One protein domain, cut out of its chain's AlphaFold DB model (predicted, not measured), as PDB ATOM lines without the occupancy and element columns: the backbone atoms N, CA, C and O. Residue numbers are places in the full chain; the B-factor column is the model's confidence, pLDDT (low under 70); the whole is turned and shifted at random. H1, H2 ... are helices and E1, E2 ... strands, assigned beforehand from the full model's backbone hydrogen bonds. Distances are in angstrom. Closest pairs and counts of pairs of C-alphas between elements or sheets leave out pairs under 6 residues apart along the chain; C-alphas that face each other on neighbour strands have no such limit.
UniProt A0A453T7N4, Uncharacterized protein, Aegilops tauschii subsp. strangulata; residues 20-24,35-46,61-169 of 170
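Overview. This is residues 20 to 24, 35 to 46 and 61 to 169 of the 170 residues of an uncharacterized protein of Aegilops tauschii subsp. strangulata (UniProt A0A453T7N4). What does one see first? A twisted sheet of four strands, E3 E2 E5 E6 in that order and all antiparallel, makes one end of an elongated body, with H1 across one face; next to it the small antiparallel pair E1 and E4 has H3 packed on E4 and H4 by E1. What is printed? The printed part has 126 residues with four named helices and six named strands, in the order E1 E2 E3 E4 H1 H2 E5 H3 H4 E6, a mixed class. How is it spread? It is only just compact, close to loose, with a radius of gyration of the C-alphas of 16.5 A, and spans 56 by 31 by 22 A.

Along the chain. Where do the first strands run? E1 is residues 20 to 22, from C-alpha 20 at (33.924, -36.390, -47.978). E2 is residues 35 to 43, 26.2 A long, E3 residues 62 to 70, 25.7 A, and E4 residues 76 to 79. What follows? H1 is residues 81 to 87, H2 residues 89 to 92 and E5 residues 98 to 104, 19.9 A long. How does it end? H3 is residues 120 to 132, 18.2 A, and H4 residues 150 to 160, 16.5 A. E6 is residues 163 to 168, 16.1 A, with C-alpha 168 at (13.793, -32.666, -43.145).

Arrangement. What is near E1 and E4? N 20 and O 78 are 3.2 A apart, within hydrogen-bond range. The closest C-alphas of E4 and H3 are those of Cys 77 and Gln 122, 5.3 A, and of E1 and H4 those of Leu 22 and Ala 153, 7.4 A. H3 and H4 are close but not clearly touching, Leu 129 to Lys 156 at 6.9 A between C-alphas, at a steep tilt of 60 degrees. What pairs the larger sheet? Within hydrogen-bond range are N 37 and O 68 of E2 and E3, 2.8 A, N 40 and O 101 of E2 and E5, 2.8 A, and N 102 and O 164 of E5 and E6, 2.8 A. What is on it? H1 is on the sheet at a height of 9.1 A, over E2 and only just over E3, with 3 of its C-alphas falling on E3, and runs across the strands at 67 degrees to E2 on the local plane. H2 only grazes the sheet with residues 91 to 92. Are the helix backbones in order? Every O i to N i+4 pair is within hydrogen-bond range in H1 and H3, 6 of 7 in H4, and H2 is too short for one.

Size, cuts and confidence. How far does it reach? The two C-alphas farthest apart are those of Ala 46 and Ser 138, 56.7 A. Where is it cut, and which links are long? Residues 25 to 34 and 47 to 60 are not printed, with C-alpha gaps of 12.9 A and 9.1 A; the links E5 to H3 and H3 to H4 are long. Where is confidence low? The pLDDT is under 70 in residues 20 to 24, 35 to 37, 39 and 44 to 46.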
ATOM      1  N   LEU A  20      33.047 -37.392 -47.386       47.34
ATOM      2  CA  LEU A  20      33.924 -36.390 -47.978       47.34
ATOM      3  C   LEU A  20      35.160 -37.103 -48.518       47.34
ATOM      4  O   LEU A  20      35.913 -37.648 -47.718       47.34
ATOM      5  N   CYS A  21      35.379 -37.108 -49.832       53.75
ATOM      6  CA  CYS A  21      36.594 -37.676 -50.422       53.75
ATOM      7  C   CYS A  21      37.636 -36.568 -50.618       53.75
ATOM      8  O   CYS A  21      37.399 -35.655 -51.398       53.75
ATOM      9  N   LEU A  22      38.743 -36.586 -49.871       49.75
ATOM     10  CA  LEU A  22      39.790 -35.551 -49.930       49.75
ATOM     11  C   LEU A  22      41.070 -36.095 -50.592       49.75
ATOM     12  O   LEU A  22      41.449 -37.224 -50.295       49.75
ATOM     13  N   PRO A  23      41.774 -35.317 -51.430       44.12
ATOM     14  CA  PRO A  23      43.084 -35.690 -51.951       44.12
ATOM     15  C   PRO A  23      44.184 -35.511 -50.900       44.12
ATOM     16  O   PRO A  23      44.169 -34.554 -50.120       44.12
ATOM     17  N   THR A  24      45.173 -36.407 -50.914       47.59
ATOM     18  CA  THR A  24      46.497 -36.152 -50.335       47.59
ATOM     19  C   THR A  24      47.553 -36.845 -51.187       47.59
ATOM     20  O   THR A  24      47.605 -38.077 -51.210       47.59
ATOM     21  N   ALA A  35      38.441 -28.238 -45.592       67.50
ATOM     22  CA  ALA A  35      37.217 -28.091 -46.363       67.50
ATOM     23  C   ALA A  35      36.185 -27.318 -45.536       67.50
ATOM     24  O   ALA A  35      36.071 -27.525 -44.327       67.50
ATOM     25  N   ALA A  36      35.433 -26.430 -46.178       60.78
ATOM     26  CA  ALA A  36      34.276 -25.784 -45.574       60.78
ATOM     27  C   ALA A  36      33.012 -26.310 -46.253       60.78
ATOM     28  O   ALA A  36      32.933 -26.336 -47.479       60.78
ATOM     29  N   VAL A  37      32.039 -26.732 -45.454       69.12
ATOM     30  CA  VAL A  37      30.700 -27.099 -45.910       69.12
ATOM     31  C   VAL A  37      29.763 -26.006 -45.437       69.12
ATOM     32  O   VAL A  37      29.624 -25.776 -44.237       69.12
ATOM     33  N   ARG A  38      29.125 -25.307 -46.367       77.06
ATOM     34  CA  ARG A  38      27.999 -24.438 -46.053       77.06
ATOM     35  C   ARG A  38      26.749 -25.299 -45.951       77.06
ATOM     36  O   ARG A  38      26.466 -26.082 -46.850       77.06
ATOM     37  N   CYS A  39      26.030 -25.167 -44.847       69.44
ATOM     38  CA  CYS A  39      24.728 -25.778 -44.655       69.44
ATOM     39  C   CYS A  39      23.676 -24.674 -44.606       69.44
ATOM     40  O   CYS A  39      23.813 -23.706 -43.860       69.44
ATOM     41  N   GLU A  40      22.646 -24.827 -45.418       74.00
ATOM     42  CA  GLU A  40      21.487 -23.954 -45.497       74.00
ATOM     43  C   GLU A  40      20.254 -24.788 -45.151       74.00
ATOM     44  O   GLU A  40      19.993 -25.825 -45.758       74.00
ATOM     45  N   LEU A  41      19.506 -24.357 -44.144       74.25
ATOM     46  CA  LEU A  41      18.248 -24.959 -43.722       74.25
ATOM     47  C   LEU A  41      17.129 -24.016 -44.133       74.25
ATOM     48  O   LEU A  41      17.182 -22.827 -43.831       74.25
ATOM     49  N   ALA A  42      16.108 -24.530 -44.804       73.56
ATOM     50  CA  ALA A  42      14.946 -23.750 -45.198       73.56
ATOM     51  C   ALA A  42      13.669 -24.521 -44.881       73.56
ATOM     52  O   ALA A  42      13.535 -25.689 -45.232       73.56
ATOM     53  N   ALA A  43      12.700 -23.861 -44.259       72.50
ATOM     54  CA  ALA A  43      11.377 -24.418 -44.028       72.50
ATOM     55  C   ALA A  43      10.293 -23.463 -44.508       72.50
ATOM     56  O   ALA A  43      10.317 -22.257 -44.235       72.50
ATOM     57  N   ALA A  44       9.284 -24.034 -45.163       58.97
ATOM     58  CA  ALA A  44       8.007 -23.362 -45.290       58.97
ATOM     59  C   ALA A  44       7.386 -23.286 -43.890       58.97
ATOM     60  O   ALA A  44       7.250 -24.298 -43.202       58.97
ATOM     61  N   SER A  45       7.046 -22.081 -43.440       53.69
ATOM     62  CA  SER A  45       6.409 -21.898 -42.142       53.69
ATOM     63  C   SER A  45       5.028 -22.568 -42.136       53.69
ATOM     64  O   SER A  45       4.058 -22.001 -42.634       53.69
ATOM     65  N   ALA A  46       4.916 -23.737 -41.507       48.53
ATOM     66  CA  ALA A  46       3.650 -24.259 -41.013       48.53
ATOM     67  C   ALA A  46       3.591 -24.000 -39.501       48.53
ATOM     68  O   ALA A  46       4.064 -24.795 -38.688       48.53
ATOM     69  N   PRO A  61       8.777 -17.471 -44.758       71.25
ATOM     70  CA  PRO A  61       9.653 -18.633 -44.826       71.25
ATOM     71  C   PRO A  61      10.862 -18.417 -43.914       71.25
ATOM     72  O   PRO A  61      11.496 -17.361 -43.937       71.25
ATOM     73  N   ARG A  62      11.161 -19.424 -43.090       84.38
ATOM     74  CA  ARG A  62      12.302 -19.388 -42.175       84.38
ATOM     75  C   ARG A  62      13.471 -20.073 -42.862       84.38
ATOM     76  O   ARG A  62      13.322 -21.183 -43.369       84.38
ATOM     77  N   TRP A  63      14.619 -19.413 -42.872       89.31
ATOM     78  CA  TRP A  63      15.866 -19.979 -43.364       89.31
ATOM     79  C   TRP A  63      16.988 -19.692 -42.368       89.31
ATOM     80  O   TRP A  63      16.971 -18.668 -41.686       89.31
ATOM     81  N   ALA A  64      17.938 -20.613 -42.271       90.19
ATOM     82  CA  ALA A  64      19.152 -20.493 -41.481       90.19
ATOM     83  C   ALA A  64      20.340 -20.933 -42.337       90.19
ATOM     84  O   ALA A  64      20.214 -21.820 -43.180       90.19
ATOM     85  N   GLN A  65      21.499 -20.313 -42.134       92.44
ATOM     86  CA  GLN A  65      22.716 -20.646 -42.863       92.44
ATOM     87  C   GLN A  65      23.899 -20.681 -41.907       92.44
ATOM     88  O   GLN A  65      24.222 -19.680 -41.271       92.44
ATOM     89  N   THR A  66      24.608 -21.804 -41.910       90.75
ATOM     90  CA  THR A  66      25.755 -22.048 -41.040       90.75
ATOM     91  C   THR A  66      26.917 -22.607 -41.860       90.75
ATOM     92  O   THR A  66      26.756 -23.508 -42.679       90.75
ATOM     93  N   THR A  67      28.123 -22.061 -41.669       93.12
ATOM     94  CA  THR A  67      29.345 -22.591 -42.302       93.12
ATOM     95  C   THR A  67      30.070 -23.514 -41.332       93.12
ATOM     96  O   THR A  67      30.504 -23.087 -40.265       93.12
ATOM     97  N   VAL A  68      30.241 -24.772 -41.726       89.62
ATOM     98  CA  VAL A  68      30.896 -25.822 -40.946       89.62
ATOM     99  C   VAL A  68      32.291 -26.075 -41.510       89.62
ATOM    100  O   VAL A  68      32.450 -26.437 -42.675       89.62
ATOM    101  N   VAL A  69      33.325 -25.910 -40.688       89.38
ATOM    102  CA  VAL A  69      34.708 -26.208 -41.092       89.38
ATOM    103  C   VAL A  69      35.032 -27.655 -40.753       89.38
ATOM    104  O   VAL A  69      35.058 -28.044 -39.585       89.38
ATOM    105  N   ILE A  70      35.325 -28.454 -41.775       87.12
ATOM    106  CA  ILE A  70      35.761 -29.836 -41.613       87.12
ATOM    107  C   ILE A  70      37.292 -29.849 -41.492       87.12
ATOM    108  O   ILE A  70      37.988 -29.305 -42.359       87.12
ATOM    109  N   PRO A  71      37.851 -30.446 -40.419       84.06
ATOM    110  CA  PRO A  71      39.294 -30.549 -40.279       84.06
ATOM    111  C   PRO A  71      39.868 -31.396 -41.419       84.06
ATOM    112  O   PRO A  71      39.165 -32.276 -41.926       84.06
ATOM    113  N   PRO A  72      41.136 -31.183 -41.802       80.94
ATOM    114  CA  PRO A  72      41.732 -31.938 -42.892       80.94
ATOM    115  C   PRO A  72      41.654 -33.447 -42.624       80.94
ATOM    116  O   PRO A  72      41.901 -33.889 -41.500       80.94
ATOM    117  N   GLN A  73      41.275 -34.224 -43.637       83.56
ATOM    118  CA  GLN A  73      41.223 -35.686 -43.571       83.56
ATOM    119  C   GLN A  73      42.318 -36.291 -44.455       83.56
ATOM    120  O   GLN A  73      42.876 -35.618 -45.320       83.56
ATOM    121  N   ARG A  74      42.638 -37.566 -44.219       83.31
ATOM    122  CA  ARG A  74      43.488 -38.353 -45.126       83.31
ATOM    123  C   ARG A  74      42.717 -38.683 -46.408       83.31
ATOM    124  O   ARG A  74      41.494 -38.588 -46.413       83.31
ATOM    125  N   ARG A  75      43.400 -39.139 -47.460       82.62
ATOM    126  CA  ARG A  75      42.728 -39.715 -48.634       82.62
ATOM    127  C   ARG A  75      41.771 -40.844 -48.246       82.62
ATOM    128  O   ARG A  75      42.152 -41.723 -47.473       82.62
ATOM    129  N   GLY A  76      40.549 -40.802 -48.774       88.00
ATOM    130  CA  GLY A  76      39.511 -41.804 -48.538       88.00
ATOM    131  C   GLY A  76      38.124 -41.207 -48.333       88.00
ATOM    132  O   GLY A  76      37.948 -39.990 -48.362       88.00
ATOM    133  N   CYS A  77      37.151 -42.078 -48.083       91.00
ATOM    134  CA  CYS A  77      35.777 -41.724 -47.745       91.00
ATOM    135  C   CYS A  77      35.628 -41.539 -46.225       91.00
ATOM    136  O   CYS A  77      36.016 -42.428 -45.472       91.00
ATOM    137  N   HIS A  78      35.057 -40.412 -45.776       89.69
ATOM    138  CA  HIS A  78      34.942 -40.080 -44.344       89.69
ATOM    139  C   HIS A  78      33.532 -39.719 -43.908       89.69
ATOM    140  O   HIS A  78      32.902 -38.860 -44.511       89.69
ATOM    141  N   ILE A  79      33.110 -40.241 -42.760       90.50
ATOM    142  CA  ILE A  79      31.869 -39.855 -42.075       90.50
ATOM    143  C   ILE A  79      31.955 -38.426 -41.517       90.50
ATOM    144  O   ILE A  79      32.645 -38.185 -40.522       90.50
ATOM    145  N   ILE A  80      31.192 -37.476 -42.074       89.81
ATOM    146  CA  ILE A  80      31.116 -36.098 -41.534       89.81
ATOM    147  C   ILE A  80      29.776 -35.742 -40.874       89.81
ATOM    148  O   ILE A  80      29.635 -34.643 -40.337       89.81
ATOM    149  N   THR A  81      28.806 -36.657 -40.855       89.44
ATOM    150  CA  THR A  81      27.433 -36.406 -40.377       89.44
ATOM    151  C   THR A  81      27.390 -35.825 -38.976       89.44
ATOM    152  O   THR A  81      26.731 -34.821 -38.739       89.44
ATOM    153  N   HIS A  82      28.136 -36.420 -38.042       88.00
ATOM    154  CA  HIS A  82      28.178 -35.960 -36.655       88.00
ATOM    155  C   HIS A  82      28.709 -34.524 -36.538       88.00
ATOM    156  O   HIS A  82      28.230 -33.772 -35.696       88.00
ATOM    157  N   LYS A  83      29.655 -34.123 -37.401       89.00
ATOM    158  CA  LYS A  83      30.225 -32.766 -37.418       89.00
ATOM    159  C   LYS A  83      29.190 -31.754 -37.886       89.00
ATOM    160  O   LYS A  83      29.024 -30.722 -37.246       89.00
ATOM    161  N   ILE A  84      28.475 -32.079 -38.965       89.69
ATOM    162  CA  ILE A  84      27.400 -31.235 -39.495       89.69
ATOM    163  C   ILE A  84      26.290 -31.120 -38.453       89.69
ATOM    164  O   ILE A  84      25.983 -30.016 -38.021       89.69
ATOM    165  N   MET A  85      25.762 -32.253 -37.983       89.94
ATOM    166  CA  MET A  85      24.665 -32.308 -37.015       89.94
ATOM    167  C   MET A  85      24.976 -31.582 -35.712       89.94
ATOM    168  O   MET A  85      24.092 -30.962 -35.129       89.94
ATOM    169  N   HIS A  86      26.217 -31.663 -35.236       89.31
ATOM    170  CA  HIS A  86      26.646 -30.910 -34.067       89.31
ATOM    171  C   HIS A  86      26.646 -29.401 -34.338       89.31
ATOM    172  O   HIS A  86      26.151 -28.644 -33.510       89.31
ATOM    173  N   ALA A  87      27.155 -28.976 -35.498       88.38
ATOM    174  CA  ALA A  87      27.272 -27.567 -35.856       88.38
ATOM    175  C   ALA A  87      25.921 -26.877 -36.104       88.38
ATOM    176  O   ALA A  87      25.792 -25.703 -35.785       88.38
ATOM    177  N   ILE A  88      24.924 -27.592 -36.636       88.06
ATOM    178  CA  ILE A  88      23.600 -27.030 -36.967       88.06
ATOM    179  C   ILE A  88      22.509 -27.391 -35.947       88.06
ATOM    180  O   ILE A  88      21.325 -27.188 -36.203       88.06
ATOM    181  N   ARG A  89      22.877 -27.975 -34.796       88.69
ATOM    182  CA  ARG A  89      21.916 -28.494 -33.806       88.69
ATOM    183  C   ARG A  89      20.936 -27.427 -33.312       88.69
ATOM    184  O   ARG A  89      19.761 -27.742 -33.143       88.69
ATOM    185  N   SER A  90      21.424 -26.216 -33.036       86.69
ATOM    186  CA  SER A  90      20.585 -25.093 -32.596       86.69
ATOM    187  C   SER A  90      19.544 -24.762 -33.653       86.69
ATOM    188  O   SER A  90      18.354 -24.771 -33.363       86.69
ATOM    189  N   ASP A  91      20.002 -24.589 -34.889       86.44
ATOM    190  CA  ASP A  91      19.174 -24.162 -36.009       86.44
ATOM    191  C   ASP A  91      18.097 -25.215 -36.289       86.44
ATOM    192  O   ASP A  91      16.917 -24.890 -36.374       86.44
ATOM    193  N   LEU A  92      18.477 -26.499 -36.327       85.12
ATOM    194  CA  LEU A  92      17.550 -27.613 -36.544       85.12
ATOM    195  C   LEU A  92      16.420 -27.684 -35.516       85.12
ATOM    196  O   LEU A  92      15.320 -28.088 -35.876       85.12
ATOM    197  N   SER A  93      16.659 -27.294 -34.259       84.94
ATOM    198  CA  SER A  93      15.618 -27.329 -33.219       84.94
ATOM    199  C   SER A  93      14.459 -26.362 -33.488       84.94
ATOM    200  O   SER A  93      13.369 -26.525 -32.938       84.94
ATOM    201  N   GLU A  94      14.671 -25.381 -34.367       83.50
ATOM    202  CA  GLU A  94      13.676 -24.382 -34.745       83.50
ATOM    203  C   GLU A  94      12.815 -24.807 -35.945       83.50
ATOM    204  O   GLU A  94      11.825 -24.135 -36.262       83.50
ATOM    205  N   PHE A  95      13.173 -25.914 -36.600       83.50
ATOM    206  CA  PHE A  95      12.502 -26.443 -37.781       83.50
ATOM    207  C   PHE A  95      11.803 -27.761 -37.451       83.50
ATOM    208  O   PHE A  95      12.429 -28.706 -36.985       83.50
ATOM    209  N   LYS A  96      10.494 -27.843 -37.726       82.00
ATOM    210  CA  LYS A  96       9.772 -29.123 -37.680       82.00
ATOM    211  C   LYS A  96      10.026 -29.921 -38.952       82.00
ATOM    212  O   LYS A  96      10.477 -31.043 -38.878       82.00
ATOM    213  N   CYS A  97       9.811 -29.315 -40.116       85.06
ATOM    214  CA  CYS A  97      10.074 -29.913 -41.422       85.06
ATOM    215  C   CYS A  97      10.688 -28.877 -42.370       85.06
ATOM    216  O   CYS A  97      10.606 -27.675 -42.111       85.06
ATOM    217  N   GLY A  98      11.296 -29.316 -43.470       88.44
ATOM    218  CA  GLY A  98      11.946 -28.412 -44.420       88.44
ATOM    219  C   GLY A  98      12.887 -29.107 -45.397       88.44
ATOM    220  O   GLY A  98      12.759 -30.296 -45.676       88.44
ATOM    221  N   LEU A  99      13.844 -28.349 -45.918       90.62
ATOM    222  CA  LEU A  99      14.941 -28.806 -46.757       90.62
ATOM    223  C   LEU A  99      16.262 -28.394 -46.111       90.62
ATOM    224  O   LEU A  99      16.415 -27.261 -45.655       90.62
ATOM    225  N   ALA A 100      17.221 -29.311 -46.113       91.38
ATOM    226  CA  ALA A 100      18.612 -29.029 -45.818       91.38
ATOM    227  C   ALA A 100      19.408 -29.095 -47.121       91.38
ATOM    228  O   ALA A 100      19.417 -30.125 -47.799       91.38
ATOM    229  N   HIS A 101      20.071 -27.999 -47.464       94.00
ATOM    230  CA  HIS A 101      21.011 -27.902 -48.565       94.00
ATOM    231  C   HIS A 101      22.437 -27.815 -48.021       94.00
ATOM    232  O   HIS A 101      22.731 -27.063 -47.094       94.00
ATOM    233  N   LEU A 102      23.330 -28.623 -48.573       93.81
ATOM    234  CA  LEU A 102      24.724 -28.706 -48.177       93.81
ATOM    235  C   LEU A 102      25.570 -28.452 -49.403       93.81
ATOM    236  O   LEU A 102      25.442 -29.168 -50.390       93.81
ATOM    237  N   PHE A 103      26.452 -27.466 -49.310       94.38
ATOM    238  CA  PHE A 103      27.348 -27.068 -50.379       94.38
ATOM    239  C   PHE A 103      28.795 -27.069 -49.885       94.38
ATOM    240  O   PHE A 103      29.171 -26.361 -48.950       94.38
ATOM    241  N   LEU A 104      29.623 -27.895 -50.507       91.19
ATOM    242  CA  LEU A 104      31.034 -28.056 -50.203       91.19
ATOM    243  C   LEU A 104      31.863 -27.041 -50.998       91.19
ATOM    244  O   LEU A 104      31.891 -27.058 -52.226       91.19
ATOM    245  N   HIS A 105      32.609 -26.191 -50.295       89.81
ATOM    246  CA  HIS A 105      33.519 -25.209 -50.889       89.81
ATOM    247  C   HIS A 105      34.881 -25.841 -51.218       89.81
ATOM    248  O   HIS A 105      35.921 -25.409 -50.719       89.81
ATOM    249  N   HIS A 106      34.875 -26.911 -52.009       84.44
ATOM    250  CA  HIS A 106      36.082 -27.604 -52.447       84.44
ATOM    251  C   HIS A 106      35.836 -28.241 -53.816       84.44
ATOM    252  O   HIS A 106      34.791 -28.842 -54.038       84.44
ATOM    253  N   THR A 107      36.780 -28.100 -54.745       79.44
ATOM    254  CA  THR A 107      36.616 -28.551 -56.140       79.44
ATOM    255  C   THR A 107      37.121 -29.971 -56.374       79.44
ATOM    256  O   THR A 107      36.645 -30.651 -57.280       79.44
ATOM    257  N   SER A 108      38.047 -30.440 -55.542       86.81
ATOM    258  CA  SER A 108      38.624 -31.788 -55.587       86.81
ATOM    259  C   SER A 108      38.113 -32.690 -54.459       86.81
ATOM    260  O   SER A 108      38.751 -33.667 -54.099       86.81
ATOM    261  N   ALA A 109      36.959 -32.350 -53.878       89.31
ATOM    262  CA  ALA A 109      36.254 -33.195 -52.924       89.31
ATOM    263  C   ALA A 109      34.750 -33.127 -53.186       89.31
ATOM    264  O   ALA A 109      34.258 -32.116 -53.683       89.31
ATOM    265  N   SER A 110      34.029 -34.181 -52.827       92.50
ATOM    266  CA  SER A 110      32.588 -34.296 -53.055       92.50
ATOM    267  C   SER A 110      31.823 -34.698 -51.807       92.50
ATOM    268  O   SER A 110      32.409 -35.098 -50.802       92.50
ATOM    269  N   LEU A 111      30.499 -34.592 -51.898       93.25
ATOM    270  CA  LEU A 111      29.547 -35.098 -50.923       93.25
ATOM    271  C   LEU A 111      28.708 -36.201 -51.576       93.25
ATOM    272  O   LEU A 111      28.283 -36.062 -52.718       93.25
ATOM    273  N   THR A 112      28.436 -37.285 -50.858       91.88
ATOM    274  CA  THR A 112      27.488 -38.322 -51.304       91.88
ATOM    275  C   THR A 112      26.652 -38.819 -50.126       91.88
ATOM    276  O   THR A 112      26.945 -38.461 -48.993       91.88
ATOM    277  N   LEU A 113      25.597 -39.589 -50.374       90.19
ATOM    278  CA  LEU A 113      24.804 -40.255 -49.339       90.19
ATOM    279  C   LEU A 113      24.960 -41.762 -49.500       90.19
ATOM    280  O   LEU A 113      24.785 -42.280 -50.600       90.19
ATOM    281  N   ASN A 114      25.297 -42.458 -48.416       87.25
ATOM    282  CA  ASN A 114      25.463 -43.908 -48.439       87.25
ATOM    283  C   ASN A 114      25.069 -44.542 -47.096       87.25
ATOM    284  O   ASN A 114      24.825 -43.833 -46.113       87.25
ATOM    285  N   GLU A 115      25.004 -45.871 -47.063       84.00
ATOM    286  CA  GLU A 115      24.779 -46.647 -45.846       84.00
ATOM    287  C   GLU A 115      25.854 -46.348 -44.786       84.00
ATOM    288  O   GLU A 115      27.030 -46.154 -45.094       84.00
ATOM    289  N   ASN A 116      25.428 -46.294 -43.522       79.12
ATOM    290  CA  ASN A 116      26.280 -46.024 -42.363       79.12
ATOM    291  C   ASN A 116      26.115 -47.090 -41.273       79.12
ATOM    292  O   ASN A 116      25.893 -46.780 -40.101       79.12
ATOM    293  N   TYR A 117      26.133 -48.352 -41.682       74.62
ATOM    294  CA  TYR A 117      26.077 -49.485 -40.766       74.62
ATOM    295  C   TYR A 117      27.375 -50.289 -40.826       74.62
ATOM    296  O   TYR A 117      27.997 -50.535 -39.796       74.62
ATOM    297  N   ASP A 118      27.818 -50.616 -42.038       85.00
ATOM    298  CA  ASP A 118      29.043 -51.364 -42.280       85.00
ATOM    299  C   ASP A 118      30.223 -50.416 -42.599       85.00
ATOM    300  O   ASP A 118      30.140 -49.635 -43.557       85.00
ATOM    301  N   PRO A 119      31.327 -50.433 -41.822       84.94
ATOM    302  CA  PRO A 119      32.518 -49.645 -42.137       84.94
ATOM    303  C   PRO A 119      33.134 -49.987 -43.504       84.94
ATOM    304  O   PRO A 119      33.781 -49.112 -44.093       84.94
ATOM    305  N   ASP A 120      32.904 -51.192 -44.035       89.81
ATOM    306  CA  ASP A 120      33.447 -51.639 -45.318       89.81
ATOM    307  C   ASP A 120      32.904 -50.819 -46.491       89.81
ATOM    308  O   ASP A 120      33.618 -50.614 -47.471       89.81
ATOM    309  N   VAL A 121      31.723 -50.203 -46.362       88.50
ATOM    310  CA  VAL A 121      31.150 -49.312 -47.387       88.50
ATOM    311  C   VAL A 121      32.110 -48.178 -47.758       88.50
ATOM    312  O   VAL A 121      32.245 -47.832 -48.935       88.50
ATOM    313  N   GLN A 122      32.810 -47.595 -46.779       87.06
ATOM    314  CA  GLN A 122      33.791 -46.533 -47.036       87.06
ATOM    315  C   GLN A 122      35.013 -47.077 -47.786       87.06
ATOM    316  O   GLN A 122      35.491 -46.443 -48.730       87.06
ATOM    317  N   THR A 123      35.492 -48.254 -47.383       89.81
ATOM    318  CA  THR A 123      36.659 -48.922 -47.973       89.81
ATOM    319  C   THR A 123      36.381 -49.376 -49.403       89.81
ATOM    320  O   THR A 123      37.202 -49.152 -50.294       89.81
ATOM    321  N   ASP A 124      35.212 -49.957 -49.654       92.88
ATOM    322  CA  ASP A 124      34.801 -50.449 -50.966       92.88
ATOM    323  C   ASP A 124      34.515 -49.308 -51.933       92.88
ATOM    324  O   ASP A 124      34.954 -49.355 -53.083       92.88
ATOM    325  N   THR A 125      33.860 -48.243 -51.462       92.12
ATOM    326  CA  THR A 125      33.662 -47.026 -52.261       92.12
ATOM    327  C   THR A 125      35.013 -46.448 -52.677       92.12
ATOM    328  O   THR A 125      35.236 -46.154 -53.852       92.12
ATOM    329  N   GLU A 126      35.953 -46.345 -51.738       91.19
ATOM    330  CA  GLU A 126      37.290 -45.835 -52.023       91.19
ATOM    331  C   GLU A 126      38.076 -46.746 -52.976       91.19
ATOM    332  O   GLU A 126      38.750 -46.275 -53.900       91.19
ATOM    333  N   THR A 127      37.960 -48.062 -52.795       92.69
ATOM    334  CA  THR A 127      38.577 -49.069 -53.663       92.69
ATOM    335  C   THR A 127      38.021 -48.977 -55.078       92.69
ATOM    336  O   THR A 127      38.787 -48.975 -56.043       92.69
ATOM    337  N   PHE A 128      36.703 -48.850 -55.220       94.44
ATOM    338  CA  PHE A 128      36.041 -48.659 -56.502       94.44
ATOM    339  C   PHE A 128      36.541 -47.390 -57.197       94.44
ATOM    340  O   PHE A 128      37.036 -47.474 -58.321       94.44
ATOM    341  N   LEU A 129      36.509 -46.240 -56.514       93.25
ATOM    342  CA  LEU A 129      36.968 -44.959 -57.062       93.25
ATOM    343  C   LEU A 129      38.434 -45.000 -57.493       93.25
ATOM    344  O   LEU A 129      38.789 -44.455 -58.534       93.25
ATOM    345  N   SER A 130      39.281 -45.678 -56.719       91.75
ATOM    346  CA  SER A 130      40.699 -45.865 -57.046       91.75
ATOM    347  C   SER A 130      40.912 -46.722 -58.295       91.75
ATOM    348  O   SER A 130      41.901 -46.536 -58.996       91.75
ATOM    349  N   ARG A 131      40.003 -47.661 -58.584       94.19
ATOM    350  CA  ARG A 131      40.071 -48.504 -59.786       94.19
ATOM    351  C   ARG A 131      39.617 -47.759 -61.035       94.19
ATOM    352  O   ARG A 131      40.255 -47.888 -62.074       94.19
ATOM    353  N   ILE A 132      38.520 -47.006 -60.946       95.31
ATOM    354  CA  ILE A 132      37.944 -46.318 -62.113       95.31
ATOM    355  C   ILE A 132      38.640 -44.992 -62.435       95.31
ATOM    356  O   ILE A 132      38.682 -44.585 -63.593       95.31
ATOM    357  N   VAL A 133      39.210 -44.334 -61.426       94.62
ATOM    358  CA  VAL A 133      39.978 -43.098 -61.564       94.62
ATOM    359  C   VAL A 133      41.333 -43.315 -60.878       94.62
ATOM    360  O   VAL A 133      41.519 -42.908 -59.724       94.62
ATOM    361  N   PRO A 134      42.265 -44.022 -61.550       92.19
ATOM    362  CA  PRO A 134      43.558 -44.374 -60.972       92.19
ATOM    363  C   PRO A 134      44.415 -43.141 -60.692       92.19
ATOM    364  O   PRO A 134      44.309 -42.126 -61.370       92.19
ATOM    365  N   GLU A 135      45.300 -43.249 -59.712       89.50
ATOM    366  CA  GLU A 135      46.285 -42.224 -59.356       89.50
ATOM    367  C   GLU A 135      47.705 -42.719 -59.663       89.50
ATOM    368  O   GLU A 135      47.936 -43.918 -59.842       89.50
ATOM    369  N   GLY A 136      48.673 -41.799 -59.683       85.38
ATOM    370  CA  GLY A 136      50.095 -42.140 -59.739       85.38
ATOM    371  C   GLY A 136      50.709 -42.180 -61.146       85.38
ATOM    372  O   GLY A 136      50.076 -41.773 -62.120       85.38
ATOM    373  N   PRO A 137      51.966 -42.651 -61.268       81.31
ATOM    374  CA  PRO A 137      52.773 -42.491 -62.485       81.31
ATOM    375  C   PRO A 137      52.215 -43.177 -63.736       81.31
ATOM    376  O   PRO A 137      52.509 -42.759 -64.850       81.31
ATOM    377  N   SER A 138      51.430 -44.242 -63.561       84.12
ATOM    378  CA  SER A 138      50.797 -44.979 -64.659       84.12
ATOM    379  C   SER A 138      49.425 -44.423 -65.048       84.12
ATOM    380  O   SER A 138      48.799 -44.946 -65.969       84.12
ATOM    381  N   ALA A 139      48.917 -43.416 -64.332       90.62
ATOM    382  CA  ALA A 139      47.601 -42.863 -64.592       90.62
ATOM    383  C   ALA A 139      47.635 -41.941 -65.830       90.62
ATOM    384  O   ALA A 139      48.536 -41.110 -65.952       90.62
ATOM    385  N   PRO A 140      46.664 -42.041 -66.755       93.50
ATOM    386  CA  PRO A 140      46.702 -41.352 -68.048       93.50
ATOM    387  C   PRO A 140      46.262 -39.875 -67.966       93.50
ATOM    388  O   PRO A 140      45.635 -39.351 -68.888       93.50
ATOM    389  N   TRP A 141      46.554 -39.187 -66.860       93.00
ATOM    390  CA  TRP A 141      46.091 -37.821 -66.614       93.00
ATOM    391  C   TRP A 141      47.159 -36.788 -66.947       93.00
ATOM    392  O   TRP A 141      48.324 -36.933 -66.591       93.00
ATOM    393  N   ARG A 142      46.748 -35.705 -67.613       91.12
ATOM    394  CA  ARG A 142      47.660 -34.619 -68.021       91.12
ATOM    395  C   ARG A 142      47.754 -33.488 -66.997       91.12
ATOM    396  O   ARG A 142      48.718 -32.734 -67.020       91.12
ATOM    397  N   HIS A 143      46.743 -33.335 -66.148       85.75
ATOM    398  CA  HIS A 143      46.685 -32.277 -65.145       85.75
ATOM    399  C   HIS A 143      47.183 -32.822 -63.808       85.75
ATOM    400  O   HIS A 143      46.520 -33.629 -63.158       85.75
ATOM    401  N   THR A 144      48.405 -32.432 -63.474       84.62
ATOM    402  CA  THR A 144      49.164 -32.931 -62.322       84.62
ATOM    403  C   THR A 144      49.904 -31.797 -61.612       84.62
ATOM    404  O   THR A 144      50.911 -32.027 -60.944       84.62
ATOM    405  N   ILE A 145      49.439 -30.553 -61.787       84.75
ATOM    406  CA  ILE A 145      50.134 -29.354 -61.295       84.75
ATOM    407  C   ILE A 145      50.161 -29.358 -59.762       84.75
ATOM    408  O   ILE A 145      51.164 -28.960 -59.172       84.75
ATOM    409  N   GLU A 146      49.097 -29.844 -59.119       76.94
ATOM    410  CA  GLU A 146      49.001 -29.948 -57.659       76.94
ATOM    411  C   GLU A 146      49.489 -31.297 -57.097       76.94
ATOM    412  O   GLU A 146      49.567 -31.455 -55.878       76.94
ATOM    413  N   GLY A 147      49.855 -32.255 -57.958       85.62
ATOM    414  CA  GLY A 147      50.292 -33.597 -57.567       85.62
ATOM    415  C   GLY A 147      49.763 -34.705 -58.480       85.62
ATOM    416  O   GLY A 147      49.017 -34.468 -59.429       85.62
ATOM    417  N   SER A 148      50.143 -35.953 -58.194       84.94
ATOM    418  CA  SER A 148      49.683 -37.124 -58.961       84.94
ATOM    419  C   SER A 148      48.206 -37.473 -58.743       84.94
ATOM    420  O   SER A 148      47.661 -38.304 -59.470       84.94
ATOM    421  N   ASP A 149      47.581 -36.894 -57.720       84.31
ATOM    422  CA  ASP A 149      46.178 -37.063 -57.335       84.31
ATOM    423  C   ASP A 149      45.279 -35.894 -57.769       84.31
ATOM    424  O   ASP A 149      44.067 -35.977 -57.600       84.31
ATOM    425  N   ASP A 150      45.848 -34.856 -58.391       85.62
ATOM    426  CA  ASP A 150      45.176 -33.618 -58.804       85.62
ATOM    427  C   ASP A 150      43.940 -33.875 -59.697       85.62
ATOM    428  O   ASP A 150      42.789 -33.809 -59.249       85.62
ATOM    429  N   MET A 151      44.154 -34.291 -60.952       91.38
ATOM    430  CA  MET A 151      43.055 -34.652 -61.856       91.38
ATOM    431  C   MET A 151      42.175 -35.806 -61.343       91.38
ATOM    432  O   MET A 151      40.951 -35.690 -61.445       91.38
ATOM    433  N   PRO A 152      42.721 -36.892 -60.759       91.62
ATOM    434  CA  PRO A 152      41.904 -37.922 -60.129       91.62
ATOM    435  C   PRO A 152      40.878 -37.379 -59.134       91.62
ATOM    436  O   PRO A 152      39.710 -37.764 -59.180       91.62
ATOM    437  N   ALA A 153      41.283 -36.462 -58.259       89.38
ATOM    438  CA  ALA A 153      40.405 -35.892 -57.253       89.38
ATOM    439  C   ALA A 153      39.324 -34.991 -57.869       89.38
ATOM    440  O   ALA A 153      38.170 -35.039 -57.445       89.38
ATOM    441  N   HIS A 154      39.649 -34.239 -58.924       88.50
ATOM    442  CA  HIS A 154      38.664 -33.470 -59.690       88.50
ATOM    443  C   HIS A 154      37.622 -34.350 -60.395       88.50
ATOM    444  O   HIS A 154      36.429 -34.034 -60.367       88.50
ATOM    445  N   ILE A 155      38.041 -35.471 -60.989       92.75
ATOM    446  CA  ILE A 155      37.120 -36.416 -61.637       92.75
ATOM    447  C   ILE A 155      36.221 -37.066 -60.584       92.75
ATOM    448  O   ILE A 155      35.000 -37.015 -60.719       92.75
ATOM    449  N   LYS A 156      36.801 -37.616 -59.506       91.88
ATOM    450  CA  LYS A 156      36.042 -38.237 -58.405       91.88
ATOM    451  C   LYS A 156      35.051 -37.251 -57.785       91.88
ATOM    452  O   LYS A 156      33.903 -37.609 -57.542       91.88
ATOM    453  N   SER A 157      35.471 -35.999 -57.602       89.62
ATOM    454  CA  SER A 157      34.606 -34.915 -57.135       89.62
ATOM    455  C   SER A 157      33.421 -34.687 -58.082       89.62
ATOM    456  O   SER A 157      32.268 -34.649 -57.654       89.62
ATOM    457  N   SER A 158      33.689 -34.632 -59.391       92.06
ATOM    458  CA  SER A 158      32.673 -34.406 -60.430       92.06
ATOM    459  C   SER A 158      31.664 -35.554 -60.568       92.06
ATOM    460  O   SER A 158      30.553 -35.321 -61.033       92.06
ATOM    461  N   MET A 159      32.019 -36.781 -60.163       93.44
ATOM    462  CA  MET A 159      31.113 -37.938 -60.200       93.44
ATOM    463  C   MET A 159      29.964 -37.847 -59.190       93.44
ATOM    464  O   MET A 159      28.865 -38.310 -59.479       93.44
ATOM    465  N   PHE A 160      30.219 -37.283 -58.008       91.62
ATOM    466  CA  PHE A 160      29.220 -37.172 -56.937       91.62
ATOM    467  C   PHE A 160      28.682 -35.748 -56.773       91.62
ATOM    468  O   PHE A 160      27.533 -35.560 -56.385       91.62
ATOM    469  N   GLY A 161      29.499 -34.745 -57.094       89.81
ATOM    470  CA  GLY A 161      29.176 -33.337 -56.932       89.81
ATOM    471  C   GLY A 161      29.517 -32.784 -55.547       89.81
ATOM    472  O   GLY A 161      29.802 -33.496 -54.583       89.81
ATOM    473  N   CYS A 162      29.498 -31.458 -55.452       90.12
ATOM    474  CA  CYS A 162      29.787 -30.713 -54.229       90.12
ATOM    475  C   CYS A 162      28.522 -30.304 -53.461       90.12
ATOM    476  O   CYS A 162      28.623 -29.575 -52.478       90.12
ATOM    477  N   ALA A 163      27.337 -30.738 -53.895       91.81
ATOM    478  CA  ALA A 163      26.071 -30.302 -53.332       91.81
ATOM    479  C   ALA A 163      25.141 -31.480 -53.034       91.81
ATOM    480  O   ALA A 163      25.020 -32.393 -53.845       91.81
ATOM    481  N   LEU A 164      24.445 -31.426 -51.900       92.88
ATOM    482  CA  LEU A 164      23.367 -32.349 -51.552       92.88
ATOM    483  C   LEU A 164      22.177 -31.567 -51.009       92.88
ATOM    484  O   LEU A 164      22.342 -30.639 -50.223       92.88
ATOM    485  N   THR A 165      20.976 -31.983 -51.391       91.69
ATOM    486  CA  THR A 165      19.731 -31.464 -50.825       91.69
ATOM    487  C   THR A 165      18.916 -32.638 -50.319       91.69
ATOM    488  O   THR A 165      18.671 -33.578 -51.073       91.69
ATOM    489  N   TYR A 166      18.482 -32.591 -49.063       87.12
ATOM    490  CA  TYR A 166      17.599 -33.608 -48.500       87.12
ATOM    491  C   TYR A 166      16.447 -32.986 -47.714       87.12
ATOM    492  O   TYR A 166      16.533 -31.864 -47.214       87.12
ATOM    493  N   ALA A 167      15.347 -33.728 -47.629       87.56
ATOM    494  CA  ALA A 167      14.168 -33.315 -46.886       87.56
ATOM    495  C   ALA A 167      14.350 -33.548 -45.384       87.56
ATOM    496  O   ALA A 167      14.802 -34.611 -44.960       87.56
ATOM    497  N   LEU A 168      13.955 -32.558 -44.587       82.19
ATOM    498  CA  LEU A 168      13.793 -32.666 -43.145       82.19
ATOM    499  C   LEU A 168      12.345 -33.092 -42.878       82.19
ATOM    500  O   LEU A 168      11.429 -32.300 -43.139       82.19
ATOM    501  N   PRO A 169      12.115 -34.335 -42.430       72.94
ATOM    502  CA  PRO A 169      10.780 -34.778 -42.061       72.94
ATOM    503  C   PRO A 169      10.295 -34.048 -40.794       72.94
ATOM    504  O   PRO A 169      11.139 -33.557 -40.049       72.94
TER     505      PRO A 169